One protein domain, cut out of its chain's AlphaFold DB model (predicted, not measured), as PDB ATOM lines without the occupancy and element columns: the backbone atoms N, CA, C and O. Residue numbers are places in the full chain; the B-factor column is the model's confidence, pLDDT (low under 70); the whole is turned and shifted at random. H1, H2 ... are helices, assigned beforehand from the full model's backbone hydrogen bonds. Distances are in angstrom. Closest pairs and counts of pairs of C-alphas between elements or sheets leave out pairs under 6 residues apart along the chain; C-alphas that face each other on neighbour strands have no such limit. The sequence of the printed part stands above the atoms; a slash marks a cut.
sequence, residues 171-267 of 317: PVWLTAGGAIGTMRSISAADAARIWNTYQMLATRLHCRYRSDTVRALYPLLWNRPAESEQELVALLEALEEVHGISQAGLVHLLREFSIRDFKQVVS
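This is residues 171 to 267 of the 317 residues of the protein "Hypothetical protein" of Tetraselmis chuii (UniProt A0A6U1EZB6). Two helical hairpins, H2-H3 and H4-H5, pack together, with H1 along H4 and residues 259 to 267 of H5 sticking out. The printed part has 97 residues with five named helices, H1 to H5: all helix. It is compact: radius of gyration of the C-alphas 13.6 A, spans 45, 33 and 20 A.

H1, residues 178 to 184, touches H4, residues 229 to 243; their closest C-alphas, 179 and 235, are 4.9 A apart. H4 and H5, residues 248 to 267, form a hairpin, as do H2, residues 188 to 202, and H3, residues 210 to 222. H3 touches H5 with residues 210 to 214 alone. H3 has 3 of 9 O i to N i+4 pairs within hydrogen-bond range and 5 of 10 O i to N i+3.

H1 begins at C-alpha 178 (35.872, 9.514, 112.802); H5, 29.2 A long, ends at C-alpha 267 (49.449, -19.665, 110.342).

The printed part has no cut and no long link; pLDDT is under 70 in 32 residues, among them 256 to 267.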
ATOM      1  N   PRO A 171      43.843  14.352 114.650       70.31
ATOM      2  CA  PRO A 171      43.765  12.938 114.298       70.31
ATOM      3  C   PRO A 171      42.353  12.403 114.033       70.31
ATOM      4  O   PRO A 171      41.378  12.822 114.661       70.31
ATOM      5  N   VAL A 172      42.250  11.410 113.147       71.00
ATOM      6  CA  VAL A 172      40.973  10.775 112.767       71.00
ATOM      7  C   VAL A 172      40.269  10.170 113.978       71.00
ATOM      8  O   VAL A 172      39.069  10.370 114.146       71.00
ATOM      9  N   TRP A 173      41.020   9.495 114.852       70.31
ATOM     10  CA  TRP A 173      40.507   8.870 116.074       70.31
ATOM     11  C   TRP A 173      40.071   9.870 117.157       70.31
ATOM     12  O   TRP A 173      39.327   9.500 118.063       70.31
ATOM     13  N   LEU A 174      40.510  11.134 117.073       69.12
ATOM     14  CA  LEU A 174      40.053  12.221 117.950       69.12
ATOM     15  C   LEU A 174      38.888  13.016 117.342       69.12
ATOM     16  O   LEU A 174      38.105  13.617 118.075       69.12
ATOM     17  N   THR A 175      38.735  12.979 116.016       77.44
ATOM     18  CA  THR A 175      37.680  13.708 115.307       77.44
ATOM     19  C   THR A 175      36.305  13.097 115.605       77.44
ATOM     20  O   THR A 175      36.065  11.907 115.382       77.44
ATOM     21  N   ALA A 176      35.351  13.914 116.058       81.12
ATOM     22  CA  ALA A 176      33.987  13.460 116.333       81.12
ATOM     23  C   ALA A 176      33.315  12.890 115.065       81.12
ATOM     24  O   ALA A 176      33.114  13.595 114.079       81.12
ATOM     25  N   GLY A 177      32.950  11.603 115.093       84.31
ATOM     26  CA  GLY A 177      32.434  10.881 113.921       84.31
ATOM     27  C   GLY A 177      33.512  10.265 113.015       84.31
ATOM     28  O   GLY A 177      33.192   9.835 111.905       84.31
ATOM     29  N   GLY A 178      34.771  10.215 113.464       86.00
ATOM     30  CA  GLY A 178      35.872   9.514 112.802       86.00
ATOM     31  C   GLY A 178      36.118   9.995 111.374       86.00
ATOM     32  O   GLY A 178      36.102  11.195 111.092       86.00
ATOM     33  N   ALA A 179      36.307   9.054 110.446       86.88
ATOM     34  CA  ALA A 179      36.570   9.349 109.038       86.88
ATOM     35  C   ALA A 179      35.455  10.170 108.352       86.88
ATOM     36  O   ALA A 179      35.741  11.111 107.610       86.88
ATOM     37  N   ILE A 180      34.184   9.876 108.647       90.88
ATOM     38  CA  ILE A 180      33.033  10.608 108.092       90.88
ATOM     39  C   ILE A 180      32.939  12.018 108.685       90.88
ATOM     40  O   ILE A 180      32.721  12.981 107.950       90.88
ATOM     41  N   GLY A 181      33.150  12.162 109.998       88.56
ATOM     42  CA  GLY A 181      33.249  13.472 110.651       88.56
ATOM     43  C   GLY A 181      34.383  14.318 110.070       88.56
ATOM     44  O   GLY A 181      34.179  15.482 109.724       88.56
ATOM     45  N   THR A 182      35.538  13.686 109.846       85.06
ATOM     46  CA  THR A 182      36.704  14.289 109.191       85.06
ATOM     47  C   THR A 182      36.338  14.815 107.804       85.06
ATOM     48  O   THR A 182      36.529  16.000 107.538       85.06
ATOM     49  N   MET A 183      35.741  13.992 106.935       88.44
ATOM     50  CA  MET A 183      35.361  14.433 105.586       88.44
ATOM     51  C   MET A 183      34.289  15.525 105.583       88.44
ATOM     52  O   MET A 183      34.366  16.434 104.760       88.44
ATOM     53  N   ARG A 184      33.326  15.491 106.513       90.38
ATOM     54  CA  ARG A 184      32.292  16.535 106.654       90.38
ATOM     55  C   ARG A 184      32.839  17.882 107.139       90.38
ATOM     56  O   ARG A 184      32.185  18.896 106.923       90.38
ATOM     57  N   SER A 185      34.019  17.910 107.764       86.06
ATOM     58  CA  SER A 185      34.689  19.159 108.166       86.06
ATOM     59  C   SER A 185      35.358  19.910 107.000       86.06
ATOM     60  O   SER A 185      35.771  21.058 107.159       86.06
ATOM     61  N   ILE A 186      35.461  19.276 105.826       85.94
ATOM     62  CA  ILE A 186      36.149  19.788 104.635       85.94
ATOM     63  C   ILE A 186      35.102  20.213 103.598       85.94
ATOM     64  O   ILE A 186      34.116  19.510 103.387       85.94
ATOM     65  N   SER A 187      35.294  21.356 102.930       89.19
ATOM     66  CA  SER A 187      34.381  21.778 101.858       89.19
ATOM     67  C   SER A 187      34.575  20.925 100.597       89.19
ATOM     68  O   SER A 187      35.688  20.492 100.306       89.19
ATOM     69  N   ALA A 188      33.524  20.731  99.792       90.50
ATOM     70  CA  ALA A 188      33.627  19.966  98.542       90.50
ATOM     71  C   ALA A 188      34.662  20.555  97.557       90.50
ATOM     72  O   ALA A 188      35.349  19.815  96.853       90.50
ATOM     73  N   ALA A 189      34.828  21.883  97.543       89.44
ATOM     74  CA  ALA A 189      35.840  22.557  96.730       89.44
ATOM     75  C   ALA A 189      37.269  22.273  97.227       89.44
ATOM     76  O   ALA A 189      38.168  22.031  96.420       89.44
ATOM     77  N   ASP A 190      37.478  22.260  98.548       85.81
ATOM     78  CA  ASP A 190      38.769  21.904  99.138       85.81
ATOM     79  C   ASP A 190      39.079  20.419  98.934       85.81
ATOM     80  O   ASP A 190      40.194  20.099  98.533       85.81
ATOM     81  N   ALA A 191      38.096  19.531  99.126       87.81
ATOM     82  CA  ALA A 191      38.226  18.093  98.897       87.81
ATOM     83  C   ALA A 191      38.609  17.779  97.440       87.81
ATOM     84  O   ALA A 191      39.532  17.000  97.206       87.81
ATOM     85  N   ALA A 192      37.978  18.435  96.460       88.69
ATOM     86  CA  ALA A 192      38.335  18.293  95.049       88.69
ATOM     87  C   ALA A 192      39.750  18.820  94.735       88.69
ATOM     88  O   ALA A 192      40.502  18.167  94.009       88.69
ATOM     89  N   ARG A 193      40.151  19.971  95.303       85.38
ATOM     90  CA  ARG A 193      41.510  20.525  95.134       85.38
ATOM     91  C   ARG A 193      42.572  19.587  95.715       85.38
ATOM     92  O   ARG A 193      43.497  19.206  95.005       85.38
ATOM     93  N   ILE A 194      42.380  19.170  96.967       81.19
ATOM     94  CA  ILE A 194      43.170  18.151  97.672       81.19
ATOM     95  C   ILE A 194      43.325  16.890  96.821       81.19
ATOM     96  O   ILE A 194      44.430  16.371  96.657       81.19
ATOM     97  N   TRP A 195      42.219  16.411  96.253       86.81
ATOM     98  CA  TRP A 195      42.212  15.166  95.506       86.81
ATOM     99  C   TRP A 195      43.007  15.254  94.197       86.81
ATOM    100  O   TRP A 195      43.767  14.345  93.852       86.81
ATOM    101  N   ASN A 196      42.892  16.377  93.487       85.75
ATOM    102  CA  ASN A 196      43.690  16.647  92.291       85.75
ATOM    103  C   ASN A 196      45.187  16.763  92.625       85.75
ATOM    104  O   ASN A 196      46.020  16.193  91.918       85.75
ATOM    105  N   THR A 197      45.522  17.425  93.737       79.06
ATOM    106  CA  THR A 197      46.888  17.500  94.273       79.06
ATOM    107  C   THR A 197      47.466  16.107  94.551       79.06
ATOM    108  O   THR A 197      48.576  15.806  94.109       79.06
ATOM    109  N   TYR A 198      46.711  15.221  95.207       80.44
ATOM    110  CA  TYR A 198      47.141  13.840  95.444       80.44
ATOM    111  C   TYR A 198      47.376  13.068  94.143       80.44
ATOM    112  O   TYR A 198      48.412  12.420  94.006       80.44
ATOM    113  N   GLN A 199      46.463  13.149  93.167       83.12
ATOM    114  CA  GLN A 199      46.635  12.459  91.882       83.12
ATOM    115  C   GLN A 199      47.892  12.934  91.140       83.12
ATOM    116  O   GLN A 199      48.650  12.111  90.629       83.12
ATOM    117  N   MET A 200      48.145  14.246  91.124       79.50
ATOM    118  CA  MET A 200      49.364  14.829  90.558       79.50
ATOM    119  C   MET A 200      50.632  14.304  91.248       79.50
ATOM    120  O   MET A 200      51.632  14.047  90.583       79.50
ATOM    121  N   LEU A 201      50.616  14.147  92.572       73.94
ATOM    122  CA  LEU A 201      51.765  13.632  93.320       73.94
ATOM    123  C   LEU A 201      51.961  12.126  93.125       73.94
ATOM    124  O   LEU A 201      53.095  11.664  92.997       73.94
ATOM    125  N   ALA A 202      50.870  11.367  93.035       76.25
ATOM    126  CA  ALA A 202      50.885   9.924  92.821       76.25
ATOM    127  C   ALA A 202      51.498   9.517  91.474       76.25
ATOM    128  O   ALA A 202      52.023   8.411  91.367       76.25
ATOM    129  N   THR A 203      51.473  10.392  90.463       74.38
ATOM    130  CA  THR A 203      52.154  10.153  89.177       74.38
ATOM    131  C   THR A 203      53.637  10.526  89.180       74.38
ATOM    132  O   THR A 203      54.351  10.109  88.272       74.38
ATOM    133  N   ARG A 204      54.113  11.281  90.180       70.56
ATOM    134  CA  ARG A 204      55.523  11.694  90.318       70.56
ATOM    135  C   ARG A 204      56.310  10.815  91.293       70.56
ATOM    136  O   ARG A 204      57.501  10.598  91.100       70.56
ATOM    137  N   LEU A 205      55.656  10.295  92.332       67.50
ATOM    138  CA  LEU A 205      56.294   9.459  93.348       67.50
ATOM    139  C   LEU A 205      56.501   8.015  92.856       67.50
ATOM    140  O   LEU A 205      55.547   7.243  92.729       67.50
ATOM    141  N   HIS A 206      57.761   7.613  92.674       66.12
ATOM    142  CA  HIS A 206      58.115   6.247  92.289       66.12
ATOM    143  C   HIS A 206      58.254   5.356  93.532       66.12
ATOM    144  O   HIS A 206      59.244   5.410  94.262       66.12
ATOM    145  N   CYS A 207      57.245   4.517  93.780       63.53
ATOM    146  CA  CYS A 207      57.238   3.512  94.848       63.53
ATOM    147  C   CYS A 207      57.485   2.108  94.290       63.53
ATOM    148  O   CYS A 207      56.829   1.705  93.327       63.53
ATOM    149  N   ARG A 208      58.302   1.300  94.980       63.47
ATOM    150  CA  ARG A 208      58.498  -0.125  94.644       63.47
ATOM    151  C   ARG A 208      57.189  -0.929  94.671       63.47
ATOM    152  O   ARG A 208      57.047  -1.897  93.925       63.47
ATOM    153  N   TYR A 209      56.212  -0.526  95.490       68.50
ATOM    154  CA  TYR A 209      54.846  -1.051  95.437       68.50
ATOM    155  C   TYR A 209      53.804   0.079  95.445       68.50
ATOM    156  O   TYR A 209      53.876   1.007  96.245       68.50
ATOM    157  N   ARG A 210      52.773  -0.033  94.596       70.88
ATOM    158  CA  ARG A 210      51.719   0.994  94.437       70.88
ATOM    159  C   ARG A 210      50.917   1.287  95.712       70.88
ATOM    160  O   ARG A 210      50.426   2.396  95.883       70.88
ATOM    161  N   SER A 211      50.792   0.318  96.621       71.31
ATOM    162  CA  SER A 211      50.120   0.522  97.910       71.31
ATOM    163  C   SER A 211      50.903   1.455  98.842       71.31
ATOM    164  O   SER A 211      50.347   1.959  99.815       71.31
ATOM    165  N   ASP A 212      52.200   1.662  98.607       68.06
ATOM    166  CA  ASP A 212      53.040   2.563  99.403       68.06
ATOM    167  C   ASP A 212      52.944   4.013  98.926       68.06
ATOM    168  O   ASP A 212      53.069   4.914  99.747       68.06
ATOM    169  N   THR A 213      52.591   4.250  97.657       72.88
ATOM    170  CA  THR A 213      52.213   5.583  97.156       72.88
ATOM    171  C   THR A 213      51.067   6.157  97.987       72.88
ATOM    172  O   THR A 213      51.131   7.299  98.430       72.88
ATOM    173  N   VAL A 214      50.060   5.335  98.301       74.00
ATOM    174  CA  VAL A 214      48.927   5.750  99.141       74.00
ATOM    175  C   VAL A 214      49.390   6.114 100.556       74.00
ATOM    176  O   VAL A 214      48.997   7.151 101.072       74.00
ATOM    177  N   ARG A 215      50.277   5.315 101.169       68.81
ATOM    178  CA  ARG A 215      50.806   5.565 102.528       68.81
ATOM    179  C   ARG A 215      51.713   6.800 102.601       68.81
ATOM    180  O   ARG A 215      51.667   7.530 103.585       68.81
ATOM    181  N   ALA A 216      52.527   7.032 101.573       66.25
ATOM    182  CA  ALA A 216      53.454   8.159 101.501       66.25
ATOM    183  C   ALA A 216      52.739   9.501 101.273       66.25
ATOM    184  O   ALA A 216      53.138  10.513 101.842       66.25
ATOM    185  N   LEU A 217      51.672   9.500 100.470       70.44
ATOM    186  CA  LEU A 217      50.901  10.702 100.135       70.44
ATOM    187  C   LEU A 217      49.701  10.943 101.061       70.44
ATOM    188  O   LEU A 217      49.145  12.038 101.068       70.44
ATOM    189  N   TYR A 218      49.281   9.951 101.846       67.50
ATOM    190  CA  TYR A 218      48.118  10.079 102.720       67.50
ATOM    191  C   TYR A 218      48.179  11.259 103.716       67.50
ATOM    192  O   TYR A 218      47.185  11.985 103.801       67.50
ATOM    193  N   PRO A 219      49.298  11.525 104.428       61.75
ATOM    194  CA  PRO A 219      49.378  12.655 105.362       61.75
ATOM    195  C   PRO A 219      49.066  14.014 104.711       61.75
ATOM    196  O   PRO A 219      48.593  14.931 105.384       61.75
ATOM    197  N   LEU A 220      49.289  14.124 103.396       61.91
ATOM    198  CA  LEU A 220      49.015  15.316 102.598       61.91
ATOM    199  C   LEU A 220      47.559  15.495 102.183       61.91
ATOM    200  O   LEU A 220      47.183  16.621 101.872       61.91
ATOM    201  N   LEU A 221      46.763  14.423 102.129       65.25
ATOM    202  CA  LEU A 221      45.401  14.506 101.609       65.25
ATOM    203  C   LEU A 221      44.586  15.493 102.445       65.25
ATOM    204  O   LEU A 221      44.196  16.554 101.972       65.25
ATOM    205  N   TRP A 222      44.379  15.190 103.721       67.31
ATOM    206  CA  TRP A 222      43.433  15.959 104.532       67.31
ATOM    207  C   TRP A 222      44.085  16.766 105.650       67.31
ATOM    208  O   TRP A 222      43.388  17.503 106.338       67.31
ATOM    209  N   ASN A 223      45.411  16.654 105.809       68.25
ATOM    210  CA  ASN A 223      46.135  17.098 107.000       68.25
ATOM    211  C   ASN A 223      45.509  16.519 108.288       68.25
ATOM    212  O   ASN A 223      45.150  17.225 109.229       68.25
ATOM    213  N   ARG A 224      45.283  15.202 108.275       69.88
ATOM    214  CA  ARG A 224      44.582  14.451 109.320       69.88
ATOM    215  C   ARG A 224      45.324  13.131 109.540       69.88
ATOM    216  O   ARG A 224      45.311  12.294 108.643       69.88
ATOM    217  N   PRO A 225      46.029  12.927 110.664       64.62
ATOM    218  CA  PRO A 225      46.716  11.667 110.938       64.62
ATOM    219  C   PRO A 225      45.732  10.500 111.086       64.62
ATOM    220  O   PRO A 225      44.757  10.619 111.827       64.62
ATOM    221  N   ALA A 226      46.016   9.383 110.416       67.25
ATOM    222  CA  ALA A 226      45.414   8.076 110.682       67.25
ATOM    223  C   ALA A 226      46.465   7.192 111.353       67.25
ATOM    224  O   ALA A 226      47.625   7.185 110.937       67.25
ATOM    225  N   GLU A 227      46.059   6.446 112.374       60.00
ATOM    226  CA  GLU A 227      46.929   5.547 113.135       60.00
ATOM    227  C   GLU A 227      47.107   4.198 112.418       60.00
ATOM    228  O   GLU A 227      48.114   3.509 112.599       60.00
ATOM    229  N   SER A 228      46.142   3.820 111.569       66.25
ATOM    230  CA  SER A 228      46.053   2.486 110.969       66.25
ATOM    231  C   SER A 228      45.702   2.476 109.476       66.25
ATOM    232  O   SER A 228      45.143   3.419 108.914       66.25
ATOM    233  N   GLU A 229      45.984   1.344 108.823       70.44
ATOM    234  CA  GLU A 229      45.572   1.072 107.438       70.44
ATOM    235  C   GLU A 229      44.039   0.987 107.302       70.44
ATOM    236  O   GLU A 229      43.490   1.307 106.251       70.44
ATOM    237  N   GLN A 230      43.343   0.607 108.376       76.12
ATOM    238  CA  GLN A 230      41.885   0.588 108.456       76.12
ATOM    239  C   GLN A 230      41.301   2.006 108.474       76.12
ATOM    240  O   GLN A 230      40.345   2.265 107.749       76.12
ATOM    241  N   GLU A 231      41.891   2.937 109.229       74.88
ATOM    242  CA  GLU A 231      41.490   4.354 109.211       74.88
ATOM    243  C   GLU A 231      41.787   5.026 107.866       74.88
ATOM    244  O   GLU A 231      40.954   5.772 107.351       74.88
ATOM    245  N   LEU A 232      42.931   4.704 107.256       77.75
ATOM    246  CA  LEU A 232      43.278   5.132 105.900       77.75
ATOM    247  C   LEU A 232      42.223   4.684 104.871       77.75
ATOM    248  O   LEU A 232      41.778   5.484 104.047       77.75
ATOM    249  N   VAL A 233      41.799   3.415 104.925       84.06
ATOM    250  CA  VAL A 233      40.710   2.897 104.080       84.06
ATOM    251  C   VAL A 233      39.394   3.615 104.385       84.06
ATOM    252  O   VAL A 233      38.735   4.071 103.454       84.06
ATOM    253  N   ALA A 234      39.042   3.779 105.663       86.19
ATOM    254  CA  ALA A 234      37.800   4.429 106.073       86.19
ATOM    255  C   ALA A 234      37.706   5.890 105.596       86.19
ATOM    256  O   ALA A 234      36.618   6.344 105.261       86.19
ATOM    257  N   LEU A 235      38.821   6.624 105.516       85.44
ATOM    258  CA  LEU A 235      38.843   7.979 104.952       85.44
ATOM    259  C   LEU A 235      38.685   8.017 103.433       85.44
ATOM    260  O   LEU A 235      38.003   8.903 102.925       85.44
ATOM    261  N   LEU A 236      39.284   7.070 102.708       87.62
ATOM    262  CA  LEU A 236      39.093   6.959 101.258       87.62
ATOM    263  C   LEU A 236      37.635   6.612 100.917       87.62
ATOM    264  O   LEU A 236      37.087   7.163  99.966       87.62
ATOM    265  N   GLU A 237      36.991   5.761 101.718       90.69
ATOM    266  CA  GLU A 237      35.559   5.459 101.588       90.69
ATOM    267  C   GLU A 237      34.678   6.646 102.012       90.69
ATOM    268  O   GLU A 237      33.724   6.986 101.314       90.69
ATOM    269  N   ALA A 238      35.036   7.352 103.089       91.12
ATOM    270  CA  ALA A 238      34.348   8.570 103.515       91.12
ATOM    271  C   ALA A 238      34.432   9.702 102.475       91.12
ATOM    272  O   ALA A 238      33.508  10.509 102.376       91.12
ATOM    273  N   LEU A 239      35.522   9.789 101.702       89.62
ATOM    274  CA  LEU A 239      35.659  10.761 100.612       89.62
ATOM    275  C   LEU A 239      34.633  10.485  99.502       89.62
ATOM    276  O   LEU A 239      34.017  11.413  98.978       89.62
ATOM    277  N   GLU A 240      34.432   9.212  99.163       91.81
ATOM    278  CA  GLU A 240      33.435   8.786  98.183       91.81
ATOM    279  C   GLU A 240      32.006   9.003  98.712       91.81
ATOM    280  O   GLU A 240      31.183   9.568  97.995       91.81
ATOM    281  N   GLU A 241      31.730   8.676  99.981       93.62
ATOM    282  CA  GLU A 241      30.412   8.884 100.611       93.62
ATOM    283  C   GLU A 241      30.031  10.372 100.742       93.62
ATOM    284  O   GLU A 241      28.896  10.748 100.451       93.62
ATOM    285  N   VAL A 242      30.956  11.226 101.196       93.75
ATOM    286  CA  VAL A 242      30.657  12.633 101.530       93.75
ATOM    287  C   VAL A 242      30.835  13.571 100.333       93.75
ATOM    288  O   VAL A 242      30.065  14.522 100.194       93.75
ATOM    289  N   HIS A 243      31.825  13.321  99.470       92.44
ATOM    290  CA  HIS A 243      32.202  14.225  98.370       92.44
ATOM    291  C   HIS A 243      32.009  13.625  96.970       92.44
ATOM    292  O   HIS A 243      32.224  14.323  95.980       92.44
ATOM    293  N   GLY A 244      31.605  12.354  96.852       90.44
ATOM    294  CA  GLY A 244      31.361  11.694  95.561       90.44
ATOM    295  C   GLY A 244      32.624  11.390  94.745       90.44
ATOM    296  O   GLY A 244      32.532  11.120  93.547       90.44
ATOM    297  N   ILE A 245      33.812  11.454  95.357       89.38
ATOM    298  CA  ILE A 245      35.095  11.274  94.665       89.38
ATOM    299  C   ILE A 245      35.556   9.816  94.804       89.38
ATOM    300  O   ILE A 245      36.131   9.448  95.826       89.38
ATOM    301  N   SER A 246      35.324   8.994  93.777       88.75
ATOM    302  CA  SER A 246      35.507   7.535  93.867       88.75
ATOM    303  C   SER A 246      36.956   7.064  94.030       88.75
ATOM    304  O   SER A 246      37.835   7.489  93.277       88.75
ATOM    305  N   GLN A 247      37.189   6.142  94.979       84.56
ATOM    306  CA  GLN A 247      38.525   5.638  95.354       84.56
ATOM    307  C   GLN A 247      38.693   4.118  95.294       84.56
ATOM    308  O   GLN A 247      39.695   3.585  95.784       84.56
ATOM    309  N   ALA A 248      37.754   3.406  94.664       81.62
ATOM    310  CA  ALA A 248      37.702   1.942  94.649       81.62
ATOM    311  C   ALA A 248      39.053   1.259  94.336       81.62
ATOM    312  O   ALA A 248      39.427   0.293  95.003       81.62
ATOM    313  N   GLY A 249      39.831   1.785  93.380       81.69
ATOM    314  CA  GLY A 249      41.151   1.244  93.026       81.69
ATOM    315  C   GLY A 249      42.206   1.360  94.136       81.69
ATOM    316  O   GLY A 249      43.000   0.440  94.326       81.69
ATOM    317  N   LEU A 250      42.206   2.452  94.906       80.12
ATOM    318  CA  LEU A 250      43.143   2.655  96.019       80.12
ATOM    319  C   LEU A 250      42.719   1.865  97.257       80.12
ATOM    320  O   LEU A 250      43.554   1.235  97.903       80.12
ATOM    321  N   VAL A 251      41.416   1.828  97.537       82.94
ATOM    322  CA  VAL A 251      40.831   0.990  98.594       82.94
ATOM    323  C   VAL A 251      41.147  -0.491  98.343       82.94
ATOM    324  O   VAL A 251      41.565  -1.194  99.263       82.94
ATOM    325  N   HIS A 252      41.051  -0.961  97.094       81.25
ATOM    326  CA  HIS A 252      41.473  -2.307  96.693       81.25
ATOM    327  C   HIS A 252      42.978  -2.535  96.927       81.25
ATOM    328  O   HIS A 252      43.359  -3.512  97.575       81.25
ATOM    329  N   LEU A 253      43.826  -1.592  96.490       75.38
ATOM    330  CA  LEU A 253      45.284  -1.616  96.700       75.38
ATOM    331  C   LEU A 253      45.721  -1.563  98.174       75.38
ATOM    332  O   LEU A 253      46.886  -1.831  98.454       75.38
ATOM    333  N   LEU A 254      44.837  -1.241  99.118       74.31
ATOM    334  CA  LEU A 254      45.097  -1.383 100.553       74.31
ATOM    335  C   LEU A 254      44.526  -2.705 101.093       74.31
ATOM    336  O   LEU A 254      45.230  -3.472 101.756       74.31
ATOM    337  N   ARG A 255      43.272  -3.029 100.751       74.31
ATOM    338  CA  ARG A 255      42.561  -4.226 101.240       74.31
ATOM    339  C   ARG A 255      43.205  -5.548 100.819       74.31
ATOM    340  O   ARG A 255      43.288  -6.459 101.644       74.31
ATOM    341  N   GLU A 256      43.725  -5.654  99.594       67.62
ATOM    342  CA  GLU A 256      44.450  -6.853  99.130       67.62
ATOM    343  C   GLU A 256      45.694  -7.187  99.969       67.62
ATOM    344  O   GLU A 256      46.148  -8.337  99.988       67.62
ATOM    345  N   PHE A 257      46.255  -6.191 100.661       55.16
ATOM    346  CA  PHE A 257      47.437  -6.344 101.501       55.16
ATOM    347  C   PHE A 257      47.034  -6.652 102.948       55.16
ATOM    348  O   PHE A 257      47.508  -7.647 103.497       55.16
ATOM    349  N   SER A 258      46.068  -5.919 103.520       51.66
ATOM    350  CA  SER A 258      45.569  -6.181 104.881       51.66
ATOM    351  C   SER A 258      45.035  -7.610 105.085       51.66
ATOM    352  O   SER A 258      45.182  -8.156 106.177       51.66
ATOM    353  N   ILE A 259      44.420  -8.232 104.069       46.19
ATOM    354  CA  ILE A 259      43.834  -9.584 104.190       46.19
ATOM    355  C   ILE A 259      44.900 -10.695 104.120       46.19
ATOM    356  O   ILE A 259      44.723 -11.762 104.716       46.19
ATOM    357  N   ARG A 260      46.018 -10.465 103.415       45.41
ATOM    358  CA  ARG A 260      47.118 -11.442 103.323       45.41
ATOM    359  C   ARG A 260      47.948 -11.489 104.604       45.41
ATOM    360  O   ARG A 260      48.261 -12.587 105.059       45.41
ATOM    361  N   ASP A 261      48.217 -10.332 105.210       45.59
ATOM    362  CA  ASP A 261      49.016 -10.231 106.438       45.59
ATOM    363  C   ASP A 261      48.360 -11.009 107.607       45.59
ATOM    364  O   ASP A 261      49.028 -11.786 108.288       45.59
ATOM    365  N   PHE A 262      47.034 -10.897 107.795       38.75
ATOM    366  CA  PHE A 262      46.336 -11.555 108.915       38.75
ATOM    367  C   PHE A 262      46.352 -13.090 108.826       38.75
ATOM    368  O   PHE A 262      46.607 -13.772 109.818       38.75
ATOM    369  N   LYS A 263      46.119 -13.661 107.634       37.41
ATOM    370  CA  LYS A 263      46.121 -15.124 107.460       37.41
ATOM    371  C   LYS A 263      47.509 -15.734 107.639       37.41
ATOM    372  O   LYS A 263      47.599 -16.845 108.148       37.41
ATOM    373  N   GLN A 264      48.568 -15.022 107.247       42.03
ATOM    374  CA  GLN A 264      49.928 -15.556 107.290       42.03
ATOM    375  C   GLN A 264      50.535 -15.510 108.705       42.03
ATOM    376  O   GLN A 264      51.192 -16.468 109.110       42.03
ATOM    377  N   VAL A 265      50.235 -14.467 109.492       39.53
ATOM    378  CA  VAL A 265      50.646 -14.361 110.908       39.53
ATOM    379  C   VAL A 265      49.960 -15.423 111.778       39.53
ATOM    380  O   VAL A 265      50.623 -16.077 112.580       39.53
ATOM    381  N   VAL A 266      48.659 -15.669 111.578       39.91
ATOM    382  CA  VAL A 266      47.924 -16.712 112.323       39.91
ATOM    383  C   VAL A 266      48.406 -18.128 111.967       39.91
ATOM    384  O   VAL A 266      48.382 -19.005 112.824       39.91
ATOM    385  N   SER A 267      48.889 -18.362 110.739       39.69
ATOM    386  CA  SER A 267      49.449 -19.665 110.342       39.69
ATOM    387  C   SER A 267      50.907 -19.900 110.754       39.69
ATOM    388  O   SER A 267      51.302 -21.054 110.852       39.69
TER     389      SER A 267